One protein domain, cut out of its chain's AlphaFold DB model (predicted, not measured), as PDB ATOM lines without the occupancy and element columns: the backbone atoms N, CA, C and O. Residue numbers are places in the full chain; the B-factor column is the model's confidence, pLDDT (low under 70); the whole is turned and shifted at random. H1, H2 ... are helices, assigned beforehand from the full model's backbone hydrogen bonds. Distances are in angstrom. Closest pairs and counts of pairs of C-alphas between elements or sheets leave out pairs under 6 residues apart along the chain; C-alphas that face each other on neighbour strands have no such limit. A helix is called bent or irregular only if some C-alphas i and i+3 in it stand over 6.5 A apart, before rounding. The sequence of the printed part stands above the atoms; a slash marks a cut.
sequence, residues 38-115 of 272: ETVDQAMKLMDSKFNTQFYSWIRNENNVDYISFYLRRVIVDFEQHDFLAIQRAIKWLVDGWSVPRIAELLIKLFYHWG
ATOM      1  N   GLU A  38      41.452  54.944 -34.543       75.88
ATOM      2  CA  GLU A  38      41.630  54.974 -35.998       75.88
ATOM      3  C   GLU A  38      42.518  53.831 -36.507       75.88
ATOM      4  O   GLU A  38      42.218  53.232 -37.540       75.88
ATOM      5  N   THR A  39      43.583  53.485 -35.775       82.06
ATOM      6  CA  THR A  39      44.462  52.360 -36.121       82.06
ATOM      7  C   THR A  39      43.720  51.029 -36.032       82.06
ATOM      8  O   THR A  39      43.843  50.200 -36.935       82.06
ATOM      9  N   VAL A  40      42.911  50.830 -34.983       84.81
ATOM     10  CA  VAL A  40      42.056  49.636 -34.859       84.81
ATOM     11  C   VAL A  40      41.052  49.597 -36.011       84.81
ATOM     12  O   VAL A  40      40.921  48.578 -36.685       84.81
ATOM     13  N   ASP A  41      40.408  50.724 -36.308       87.25
ATOM     14  CA  ASP A  41      39.427  50.847 -37.385       87.25
ATOM     15  C   ASP A  41      39.993  50.444 -38.755       87.25
ATOM     16  O   ASP A  41      39.374  49.682 -39.505       87.25
ATOM     17  N   GLN A  42      41.198  50.923 -39.073       88.00
ATOM     18  CA  GLN A  42      41.900  50.590 -40.310       88.00
ATOM     19  C   GLN A  42      42.331  49.122 -40.342       88.00
ATOM     20  O   GLN A  42      42.117  48.452 -41.352       88.00
ATOM     21  N   ALA A  43      42.885  48.599 -39.244       88.88
ATOM     22  CA  ALA A  43      43.314  47.205 -39.160       88.88
ATOM     23  C   ALA A  43      42.148  46.232 -39.400       88.88
ATOM     24  O   ALA A  43      42.291  45.261 -40.143       88.88
ATOM     25  N   MET A  44      40.974  46.529 -38.840       89.50
ATOM     26  CA  MET A  44      39.770  45.716 -39.018       89.50
ATOM     27  C   MET A  44      39.258  45.744 -40.464       89.50
ATOM     28  O   MET A  44      38.947  44.694 -41.024       89.50
ATOM     29  N   LYS A  45      39.242  46.917 -41.109       90.94
ATOM     30  CA  LYS A  45      38.873  47.048 -42.533       90.94
ATOM     31  C   LYS A  45      39.865  46.338 -43.459       90.94
ATOM     32  O   LYS A  45      39.463  45.713 -44.438       90.94
ATOM     33  N   LEU A  46      41.160  46.411 -43.148       90.50
ATOM     34  CA  LEU A  46      42.203  45.699 -43.890       90.50
ATOM     35  C   LEU A  46      42.065  44.181 -43.743       90.50
ATOM     36  O   LEU A  46      42.230  43.464 -44.728       90.50
ATOM     37  N   MET A  47      41.731  43.691 -42.543       90.38
ATOM     38  CA  MET A  47      41.445  42.275 -42.308       90.38
ATOM     39  C   MET A  47      40.260  41.811 -43.161       90.38
ATOM     40  O   MET A  47      40.378  40.807 -43.861       90.38
ATOM     41  N   ASP A  48      39.171  42.579 -43.172       93.69
ATOM     42  CA  ASP A  48      37.997  42.283 -43.993       93.69
ATOM     43  C   ASP A  48      38.319  42.222 -45.485       93.69
ATOM     44  O   ASP A  48      37.943  41.264 -46.158       93.69
ATOM     45  N   SER A  49      39.086  43.189 -45.993       92.62
ATOM     46  CA  SER A  49      39.542  43.201 -47.386       92.62
ATOM     47  C   SER A  49      40.413  41.984 -47.716       92.62
ATOM     48  O   SER A  49      40.202  41.309 -48.722       92.62
ATOM     49  N   LYS A  50      41.362  41.647 -46.833       93.38
ATOM     50  CA  LYS A  50      42.301  40.535 -47.034       93.38
ATOM     51  C   LYS A  50      41.609  39.173 -47.065       93.38
ATOM     52  O   LYS A  50      42.030  38.300 -47.821       93.38
ATOM     53  N   PHE A  51      40.588  38.977 -46.235       91.50
ATOM     54  CA  PHE A  51      39.894  37.695 -46.097       91.50
ATOM     55  C   PHE A  51      38.516  37.666 -46.769       91.50
ATOM     56  O   PHE A  51      37.828  36.651 -46.683       91.50
ATOM     57  N   ASN A  52      38.134  38.740 -47.468       91.56
ATOM     58  CA  ASN A  52      36.820  38.919 -48.088       91.56
ATOM     59  C   ASN A  52      35.663  38.683 -47.093       91.56
ATOM     60  O   ASN A  52      34.712  37.949 -47.373       91.56
ATOM     61  N   THR A  53      35.777  39.280 -45.905       92.50
ATOM     62  CA  THR A  53      34.774  39.223 -44.833       92.50
ATOM     63  C   THR A  53      34.085  40.573 -44.638       92.50
ATOM     64  O   THR A  53      34.477  41.584 -45.212       92.50
ATOM     65  N   GLN A  54      33.010  40.581 -43.846       91.94
ATOM     66  CA  GLN A  54      32.276  41.792 -43.446       91.94
ATOM     67  C   GLN A  54      32.221  41.913 -41.917       91.94
ATOM     68  O   GLN A  54      31.208  42.301 -41.336       91.94
ATOM     69  N   PHE A  55      33.284  41.484 -41.239       91.31
ATOM     70  CA  PHE A  55      33.317  41.442 -39.787       91.31
ATOM     71  C   PHE A  55      33.277  42.846 -39.182       91.31
ATOM     72  O   PHE A  55      32.574  43.045 -38.196       91.31
ATOM     73  N   TYR A  56      33.951  43.830 -39.782       92.50
ATOM     74  CA  TYR A  56      33.950  45.219 -39.332       92.50
ATOM     75  C   TYR A  56      32.535  45.804 -39.296       92.50
ATOM     76  O   TYR A  56      32.098  46.320 -38.268       92.50
ATOM     77  N   SER A  57      31.788  45.708 -40.399       92.06
ATOM     78  CA  SER A  57      30.423  46.246 -40.454       92.06
ATOM     79  C   SER A  57      29.471  45.465 -39.549       92.06
ATOM     80  O   SER A  57      28.579  46.054 -38.940       92.06
ATOM     81  N   TRP A  58      29.679  44.153 -39.413       94.25
ATOM     82  CA  TRP A  58      28.881  43.311 -38.530       94.25
ATOM     83  C   TRP A  58      29.116  43.625 -37.045       94.25
ATOM     84  O   TRP A  58      28.144  43.797 -36.310       94.25
ATOM     85  N   ILE A  59      30.375  43.743 -36.601       93.00
ATOM     86  CA  ILE A  59      30.723  43.994 -35.193       93.00
ATOM     87  C   ILE A  59      30.380  45.427 -34.765       93.00
ATOM     88  O   ILE A  59      30.068  45.660 -33.604       93.00
ATOM     89  N   ARG A  60      30.383  46.389 -35.698       93.12
ATOM     90  CA  ARG A  60      30.024  47.794 -35.432       93.12
ATOM     91  C   ARG A  60      28.519  48.071 -35.521       93.12
ATOM     92  O   ARG A  60      28.104  49.179 -35.201       93.12
ATOM     93  N   ASN A  61      27.691  47.106 -35.923       95.06
ATOM     94  CA  ASN A  61      26.239  47.284 -35.999       95.06
ATOM     95  C   ASN A  61      25.578  47.030 -34.635       95.06
ATOM     96  O   ASN A  61      25.514  45.893 -34.169       95.06
ATOM     97  N   GLU A  62      25.016  48.077 -34.029       96.81
ATOM     98  CA  GLU A  62      24.352  48.002 -32.719       96.81
ATOM     99  C   GLU A  62      23.152  47.039 -32.671       96.81
ATOM    100  O   GLU A  62      22.817  46.521 -31.606       96.81
ATOM    101  N   ASN A  63      22.530  46.719 -33.812       96.50
ATOM    102  CA  ASN A  63      21.451  45.725 -33.871       96.50
ATOM    103  C   ASN A  63      21.941  44.298 -33.585       96.50
ATOM    104  O   ASN A  63      21.139  43.423 -33.269       96.50
ATOM    105  N   ASN A  64      23.253  44.064 -33.650       96.00
ATOM    106  CA  ASN A  64      23.868  42.778 -33.338       96.00
ATOM    107  C   ASN A  64      24.265  42.653 -31.857       96.00
ATOM    108  O   ASN A  64      24.975  41.711 -31.505       96.00
ATOM    109  N   VAL A  65      23.826  43.569 -30.979       96.62
ATOM    110  CA  VAL A  65      24.219  43.630 -29.557       96.62
ATOM    111  C   VAL A  65      24.099  42.289 -28.823       96.62
ATOM    112  O   VAL A  65      24.975  41.952 -28.029       96.62
ATOM    113  N   ASP A  66      23.069  41.488 -29.109       95.25
ATOM    114  CA  ASP A  66      22.901  40.145 -28.540       95.25
ATOM    115  C   ASP A  66      24.078  39.227 -28.876       95.25
ATOM    116  O   ASP A  66      24.748  38.710 -27.979       95.25
ATOM    117  N   TYR A  67      24.381  39.080 -30.166       94.81
ATOM    118  CA  TYR A  67      25.476  38.242 -30.646       94.81
ATOM    119  C   TYR A  67      26.830  38.767 -30.176       94.81
ATOM    120  O   TYR A  67      27.658  38.001 -29.682       94.81
ATOM    121  N   ILE A  68      27.034  40.081 -30.276       95.12
ATOM    122  CA  ILE A  68      28.247  40.761 -29.820       95.12
ATOM    123  C   ILE A  68      28.480  40.464 -28.337       95.12
ATOM    124  O   ILE A  68      29.564  40.019 -27.959       95.12
ATOM    125  N   SER A  69      27.452  40.626 -27.498       95.31
ATOM    126  CA  SER A  69      27.557  40.372 -26.061       95.31
ATOM    127  C   SER A  69      27.862  38.905 -25.742       95.31
ATOM    128  O   SER A  69      28.673  38.626 -24.857       95.31
ATOM    129  N   PHE A  70      27.277  37.965 -26.490       93.38
ATOM    130  CA  PHE A  70      27.503  36.532 -26.312       93.38
ATOM    131  C   PHE A  70      28.962  36.141 -26.581       93.38
ATOM    132  O   PHE A  70      29.578  35.460 -25.759       93.38
ATOM    133  N   TYR A  71      29.539  36.607 -27.692       91.12
ATOM    134  CA  TYR A  71      30.923  36.283 -28.049       91.12
ATOM    135  C   TYR A  71      31.946  37.043 -27.200       91.12
ATOM    136  O   TYR A  71      32.922  36.446 -26.736       91.12
ATOM    137  N   LEU A  72      31.717  38.336 -26.945       92.38
ATOM    138  CA  LEU A  72      32.651  39.155 -26.171       92.38
ATOM    139  C   LEU A  72      32.714  38.753 -24.707       92.38
ATOM    140  O   LEU A  72      33.772  38.904 -24.106       92.38
ATOM    141  N   ARG A  73      31.638  38.203 -24.131       90.00
ATOM    142  CA  ARG A  73      31.650  37.766 -22.729       90.00
ATOM    143  C   ARG A  73      32.798  36.797 -22.444       90.00
ATOM    144  O   ARG A  73      33.457  36.948 -21.424       90.00
ATOM    145  N   ARG A  74      33.060  35.835 -23.339       86.25
ATOM    146  CA  ARG A  74      34.165  34.881 -23.156       86.25
ATOM    147  C   ARG A  74      35.521  35.586 -23.201       86.25
ATOM    148  O   ARG A  74      36.336  35.376 -22.319       86.25
ATOM    149  N   VAL A  75      35.715  36.459 -24.188       85.56
ATOM    150  CA  VAL A  75      36.968  37.209 -24.366       85.56
ATOM    151  C   VAL A  75      37.231  38.128 -23.173       85.56
ATOM    152  O   VAL A  75      38.333  38.158 -22.647       85.56
ATOM    153  N   ILE A  76      36.216  38.842 -22.691       89.00
ATOM    154  CA  ILE A  76      36.340  39.744 -21.539       89.00
ATOM    155  C   ILE A  76      36.818  39.002 -20.295       89.00
ATOM    156  O   ILE A  76      37.682  39.523 -19.602       89.00
ATOM    157  N   VAL A  77      36.299  37.801 -20.025       86.44
ATOM    158  CA  VAL A  77      36.720  37.000 -18.864       86.44
ATOM    159  C   VAL A  77      38.212  36.665 -18.931       86.44
ATOM    160  O   VAL A  77      38.896  36.757 -17.913       86.44
ATOM    161  N   ASP A  78      38.724  36.351 -20.123       84.12
ATOM    162  CA  ASP A  78      40.141  36.030 -20.327       84.12
ATOM    163  C   ASP A  78      41.041  37.265 -20.125       84.12
ATOM    164  O   ASP A  78      42.134  37.162 -19.568       84.12
ATOM    165  N   PHE A  79      40.580  38.454 -20.530       84.19
ATOM    166  CA  PHE A  79      41.350  39.700 -20.419       84.19
ATOM    167  C   PHE A  79      41.172  40.436 -19.085       84.19
ATOM    168  O   PHE A  79      42.043  41.221 -18.712       84.19
ATOM    169  N   GLU A  80      40.094  40.193 -18.331       82.62
ATOM    170  CA  GLU A  80      39.776  40.947 -17.107       82.62
ATOM    171  C   GLU A  80      40.899  40.865 -16.062       82.62
ATOM    172  O   GLU A  80      41.136  41.821 -15.318       82.62
ATOM    173  N   GLN A  81      41.595  39.730 -16.006       79.81
ATOM    174  CA  GLN A  81      42.661  39.482 -15.034       79.81
ATOM    175  C   GLN A  81      43.994  40.133 -15.414       79.81
ATOM    176  O   GLN A  81      44.831  40.350 -14.540       79.81
ATOM    177  N   HIS A  82      44.196  40.435 -16.697       81.81
ATOM    178  CA  HIS A  82      45.507  40.789 -17.239       81.81
ATOM    179  C   HIS A  82      45.568  42.217 -17.772       81.81
ATOM    180  O   HIS A  82      46.562  42.900 -17.541       81.81
ATOM    181  N   ASP A  83      44.515  42.685 -18.446       86.00
ATOM    182  CA  ASP A  83      44.509  44.005 -19.074       86.00
ATOM    183  C   ASP A  83      43.101  44.614 -19.127       86.00
ATOM    184  O   ASP A  83      42.361  44.547 -20.114       86.00
ATOM    185  N   PHE A  84      42.727  45.262 -18.025       87.56
ATOM    186  CA  PHE A  84      41.459  45.975 -17.930       87.56
ATOM    187  C   PHE A  84      41.410  47.228 -18.824       87.56
ATOM    188  O   PHE A  84      40.334  47.604 -19.295       87.56
ATOM    189  N   LEU A  85      42.553  47.864 -19.099       88.56
ATOM    190  CA  LEU A  85      42.607  49.048 -19.962       88.56
ATOM    191  C   LEU A  85      42.317  48.675 -21.419       88.56
ATOM    192  O   LEU A  85      41.599  49.409 -22.102       88.56
ATOM    193  N   ALA A  86      42.800  47.522 -21.885       87.88
ATOM    194  CA  ALA A  86      42.437  46.988 -23.194       87.88
ATOM    195  C   ALA A  86      40.926  46.769 -23.315       87.88
ATOM    196  O   ALA A  86      40.348  47.142 -24.335       87.88
ATOM    197  N   ILE A  87      40.262  46.263 -22.268       91.25
ATOM    198  CA  ILE A  87      38.795  46.133 -22.254       91.25
ATOM    199  C   ILE A  87      38.136  47.506 -22.403       91.25
ATOM    200  O   ILE A  87      37.250  47.664 -23.241       91.25
ATOM    201  N   GLN A  88      38.576  48.518 -21.649       91.50
ATOM    202  CA  GLN A  88      38.015  49.871 -21.760       91.50
ATOM    203  C   GLN A  88      38.146  50.434 -23.179       91.50
ATOM    204  O   GLN A  88      37.164  50.924 -23.738       91.50
ATOM    205  N   ARG A  89      39.331  50.318 -23.790       89.56
ATOM    206  CA  ARG A  89      39.588  50.792 -25.159       89.56
ATOM    207  C   ARG A  89      38.784  50.013 -26.196       89.56
ATOM    208  O   ARG A  89      38.196  50.625 -27.081       89.56
ATOM    209  N   ALA A  90      38.718  48.688 -26.067       91.12
ATOM    210  CA  ALA A  90      37.980  47.826 -26.983       91.12
ATOM    211  C   ALA A  90      36.477  48.117 -26.941       91.12
ATOM    212  O   ALA A  90      35.859  48.270 -27.992       91.12
ATOM    213  N   ILE A  91      35.894  48.256 -25.745       94.75
ATOM    214  CA  ILE A  91      34.479  48.615 -25.602       94.75
ATOM    215  C   ILE A  91      34.230  50.026 -26.133       94.75
ATOM    216  O   ILE A  91      33.266  50.217 -26.865       94.75
ATOM    217  N   LYS A  92      35.107  50.994 -25.836       93.56
ATOM    218  CA  LYS A  92      34.997  52.365 -26.356       93.56
ATOM    219  C   LYS A  92      35.020  52.410 -27.885       93.56
ATOM    220  O   LYS A  92      34.170  53.069 -28.468       93.56
ATOM    221  N   TRP A  93      35.936  51.681 -28.526       93.00
ATOM    222  CA  TRP A  93      35.980  51.544 -29.988       93.00
ATOM    223  C   TRP A  93      34.722  50.856 -30.531       93.00
ATOM    224  O   TRP A  93      34.129  51.318 -31.500       93.00
ATOM    225  N   LEU A  94      34.279  49.774 -29.886       94.50
ATOM    226  CA  LEU A  94      33.126  48.987 -30.316       94.50
ATOM    227  C   LEU A  94      31.832  49.800 -30.341       94.50
ATOM    228  O   LEU A  94      31.064  49.672 -31.292       94.50
ATOM    229  N   VAL A  95      31.599  50.611 -29.308       95.38
ATOM    230  CA  VAL A  95      30.353  51.370 -29.130       95.38
ATOM    231  C   VAL A  95      30.396  52.779 -29.714       95.38
ATOM    232  O   VAL A  95      29.419  53.517 -29.607       95.38
ATOM    233  N   ASP A  96      31.513  53.182 -30.316       92.50
ATOM    234  CA  ASP A  96      31.645  54.511 -30.902       92.50
ATOM    235  C   ASP A  96      30.572  54.732 -31.989       92.50
ATOM    236  O   ASP A  96      30.440  53.928 -32.909       92.50
ATOM    237  N   GLY A  97      29.758  55.779 -31.865       92.06
ATOM    238  CA  GLY A  97      28.625  56.038 -32.764       92.06
ATOM    239  C   GLY A  97      27.354  55.209 -32.513       92.06
ATOM    240  O   GLY A  97      26.396  55.351 -33.270       92.06
ATOM    241  N   TRP A  98      27.303  54.367 -31.473       96.62
ATOM    242  CA  TRP A  98      26.072  53.670 -31.076       96.62
ATOM    243  C   TRP A  98      25.114  54.586 -30.310       96.62
ATOM    244  O   TRP A  98      25.506  55.567 -29.674       96.62
ATOM    245  N   SER A  99      23.835  54.223 -30.320       96.81
ATOM    246  CA  SER A  99      22.812  54.867 -29.505       96.81
ATOM    247  C   SER A  99      22.977  54.519 -28.020       96.81
ATOM    248  O   SER A  99      23.259  53.380 -27.646       96.81
ATOM    249  N   VAL A 100      22.734  55.495 -27.136       96.88
ATOM    250  CA  VAL A 100      22.850  55.314 -25.674       96.88
ATOM    251  C   VAL A 100      22.092  54.085 -25.144       96.88
ATOM    252  O   VAL A 100      22.675  53.357 -24.336       96.88
ATOM    253  N   PRO A 101      20.853  53.779 -25.588       96.50
ATOM    254  CA  PRO A 101      20.145  52.581 -25.134       96.50
ATOM    255  C   PRO A 101      20.880  51.277 -25.465       96.50
ATOM    256  O   PRO A 101      20.945  50.386 -24.621       96.50
ATOM    257  N   ARG A 102      21.482  51.170 -26.658       97.69
ATOM    258  CA  ARG A 102      22.240  49.976 -27.068       97.69
ATOM    259  C   ARG A 102      23.561  49.850 -26.327       97.69
ATOM    260  O   ARG A 102      23.956  48.743 -25.967       97.69
ATOM    261  N   ILE A 103      24.200  50.977 -26.023       97.88
ATOM    262  CA  ILE A 103      25.391  51.013 -25.168       97.88
ATOM    263  C   ILE A 103      25.043  50.519 -23.762       97.88
ATOM    264  O   ILE A 103      25.726  49.644 -23.232       97.88
ATOM    265  N   ALA A 104      23.955  51.018 -23.170       97.38
ATOM    266  CA  ALA A 104      23.492  50.577 -21.857       97.38
ATOM    267  C   ALA A 104      23.169  49.073 -21.841       97.38
ATOM    268  O   ALA A 104      23.614  48.354 -20.947       97.38
ATOM    269  N   GLU A 105      22.444  48.588 -22.853       97.31
ATOM    270  CA  GLU A 105      22.106  47.173 -23.017       97.31
ATOM    271  C   GLU A 105      23.358  46.290 -23.089       97.31
ATOM    272  O   GLU A 105      23.450  45.290 -22.372       97.31
ATOM    273  N   LEU A 106      24.347  46.678 -23.901       97.62
ATOM    274  CA  LEU A 106      25.617  45.963 -24.008       97.62
ATOM    275  C   LEU A 106      26.349  45.927 -22.660       97.62
ATOM    276  O   LEU A 106      26.788  44.860 -22.226       97.62
ATOM    277  N   LEU A 107      26.462  47.070 -21.980       97.06
ATOM    278  CA  LEU A 107      27.161  47.177 -20.698       97.06
ATOM    279  C   LEU A 107      26.511  46.316 -19.613       97.06
ATOM    280  O   LEU A 107      27.217  45.636 -18.868       97.06
ATOM    281  N   ILE A 108      25.179  46.289 -19.553       95.31
ATOM    282  CA  ILE A 108      24.436  45.427 -18.627       95.31
ATOM    283  C   ILE A 108      24.689  43.953 -18.971       95.31
ATOM    284  O   ILE A 108      25.061  43.169 -18.094       95.31
ATOM    285  N   LYS A 109      24.561  43.561 -20.246       95.38
ATOM    286  CA  LYS A 109      24.787  42.170 -20.671       95.38
ATOM    287  C   LYS A 109      26.210  41.696 -20.404       95.38
ATOM    288  O   LYS A 109      26.394  40.527 -20.074       95.38
ATOM    289  N   LEU A 110      27.211  42.556 -20.535       95.00
ATOM    290  CA  LEU A 110      28.604  42.166 -20.340       95.00
ATOM    291  C   LEU A 110      29.022  42.212 -18.868       95.00
ATOM    292  O   LEU A 110      29.635  41.264 -18.381       95.00
ATOM    293  N   PHE A 111      28.650  43.260 -18.134       94.00
ATOM    294  CA  PHE A 111      29.317  43.603 -16.876       94.00
ATOM    295  C   PHE A 111      28.397  43.666 -15.652       94.00
ATOM    296  O   PHE A 111      28.890  43.861 -14.543       94.00
ATOM    297  N   TYR A 112      27.082  43.441 -15.780       86.69
ATOM    298  CA  TYR A 112      26.179  43.516 -14.616       86.69
ATOM    299  C   TYR A 112      26.511  42.492 -13.517       86.69
ATOM    300  O   TYR A 112      26.216  42.721 -12.346       86.69
ATOM    301  N   HIS A 113      27.198  41.398 -13.861       90.19
ATOM    302  CA  HIS A 113      27.687  40.410 -12.897       90.19
ATOM    303  C   HIS A 113      28.704  40.982 -11.886       90.19
ATOM    304  O   HIS A 113      28.805  40.461 -10.777       90.19
ATOM    305  N   TRP A 114      29.406  42.077 -12.210       91.38
ATOM    306  CA  TRP A 114      30.247  42.806 -11.248       91.38
ATOM    307  C   TRP A 114      29.424  43.574 -10.205       91.38
ATOM    308  O   TRP A 114      29.910  43.851  -9.106       91.38
ATOM    309  N   GLY A 115      28.177  43.908 -10.541       93.31
ATOM    310  CA  GLY A 115      27.299  44.790  -9.785       93.31
ATOM    311  C   GLY A 115      27.561  46.271 -10.070       93.31
ATOM    312  O   GLY A 115      28.701  46.711 -10.195       93.31
TER     313      GLY A 115
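What this domain is: This is residues 38 to 115 of the 272 residues of an uncharacterized protein of Conidiobolus coronatus (strain ATCC 28846 / CBS 209.66 / NRRL 28638) (UniProt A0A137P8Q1). Look first for three helices, H3, H4 and H5, gathered in a triangle: H3 and H4 form a helical hairpin, and H5 packs on H3. On one side of this group stands H1, set off from it, with the short H2 leading from H1 across to the group. The printed part has 78 residues with five named helices, H1 to H5 in that order along the chain, and no named strand, and its class is all helix. It is compact, with a radius of gyration of the C-alphas of 12.9 A, and spans 40 by 29 by 20 A.

How they stand to each other: Start at H1, residues 38 to 51; with residues 44 to 48 alone it touches H2, residues 55 to 59, and the closest C-alphas, those of Met 44 and Tyr 56, are 5.8 A apart. Go on to H3, residues 62 to 80, which is close to H2 but not clearly touching, the closest C-alphas being those of Ile 59 and Ile 68 at 6.7 A. H3 has a kink of 58 degrees near residue 69. H4, residues 84 to 95, touches H3 in a hairpin, at a shallow tilt of 8 degrees, opposite ways; their closest C-alphas, of Ile 76 and Ile 87, are 6.9 A apart. H5, residues 100 to 114, touches H3 at a shallow tilt of 31 degrees, the same way, and their closest C-alphas, of Arg 73 and Leu 110, are 5.9 A apart. H4 and H5 are close but not clearly touching, with the closest C-alphas, of Val 95 and Ile 103, at 6.4 A. H1 and H4 are near each other, while H1 is apart from H3 and from H5. In H1, H2 and H4 every O i to N i+4 pair is within hydrogen-bond range; in H3 it is 11 of 15 and in H5 9 of 11.

Where its parts are: Find C-alpha 38 at (41.630, 54.974, -35.998); from there H1 runs 20.1 A to C-alpha 51. H2 measures 5.9 A from C-alpha 55 to C-alpha 59. H3 begins at C-alpha 62 (24.352, 48.002, -32.719) and runs 23.1 A to C-alpha 80; it is irregular, with C-alphas 63 and 66 lying 7.9 A apart. H4 runs 16.7 A from C-alpha 84 to C-alpha 95. H5 runs 20.5 A from C-alpha 100 to C-alpha 114 at (30.247, 42.806, -11.248), and is irregular too, with C-alphas 110 and 113 lying 7.7 A apart.

The domain as a whole: The two C-alphas farthest apart, those of Lys 50 and Gly 115, are 40.4 A from each other. The printed part has no cut, and the four links between its helices are tight. The mean pLDDT of the printed part is 91.6, and no printed residue is under 70.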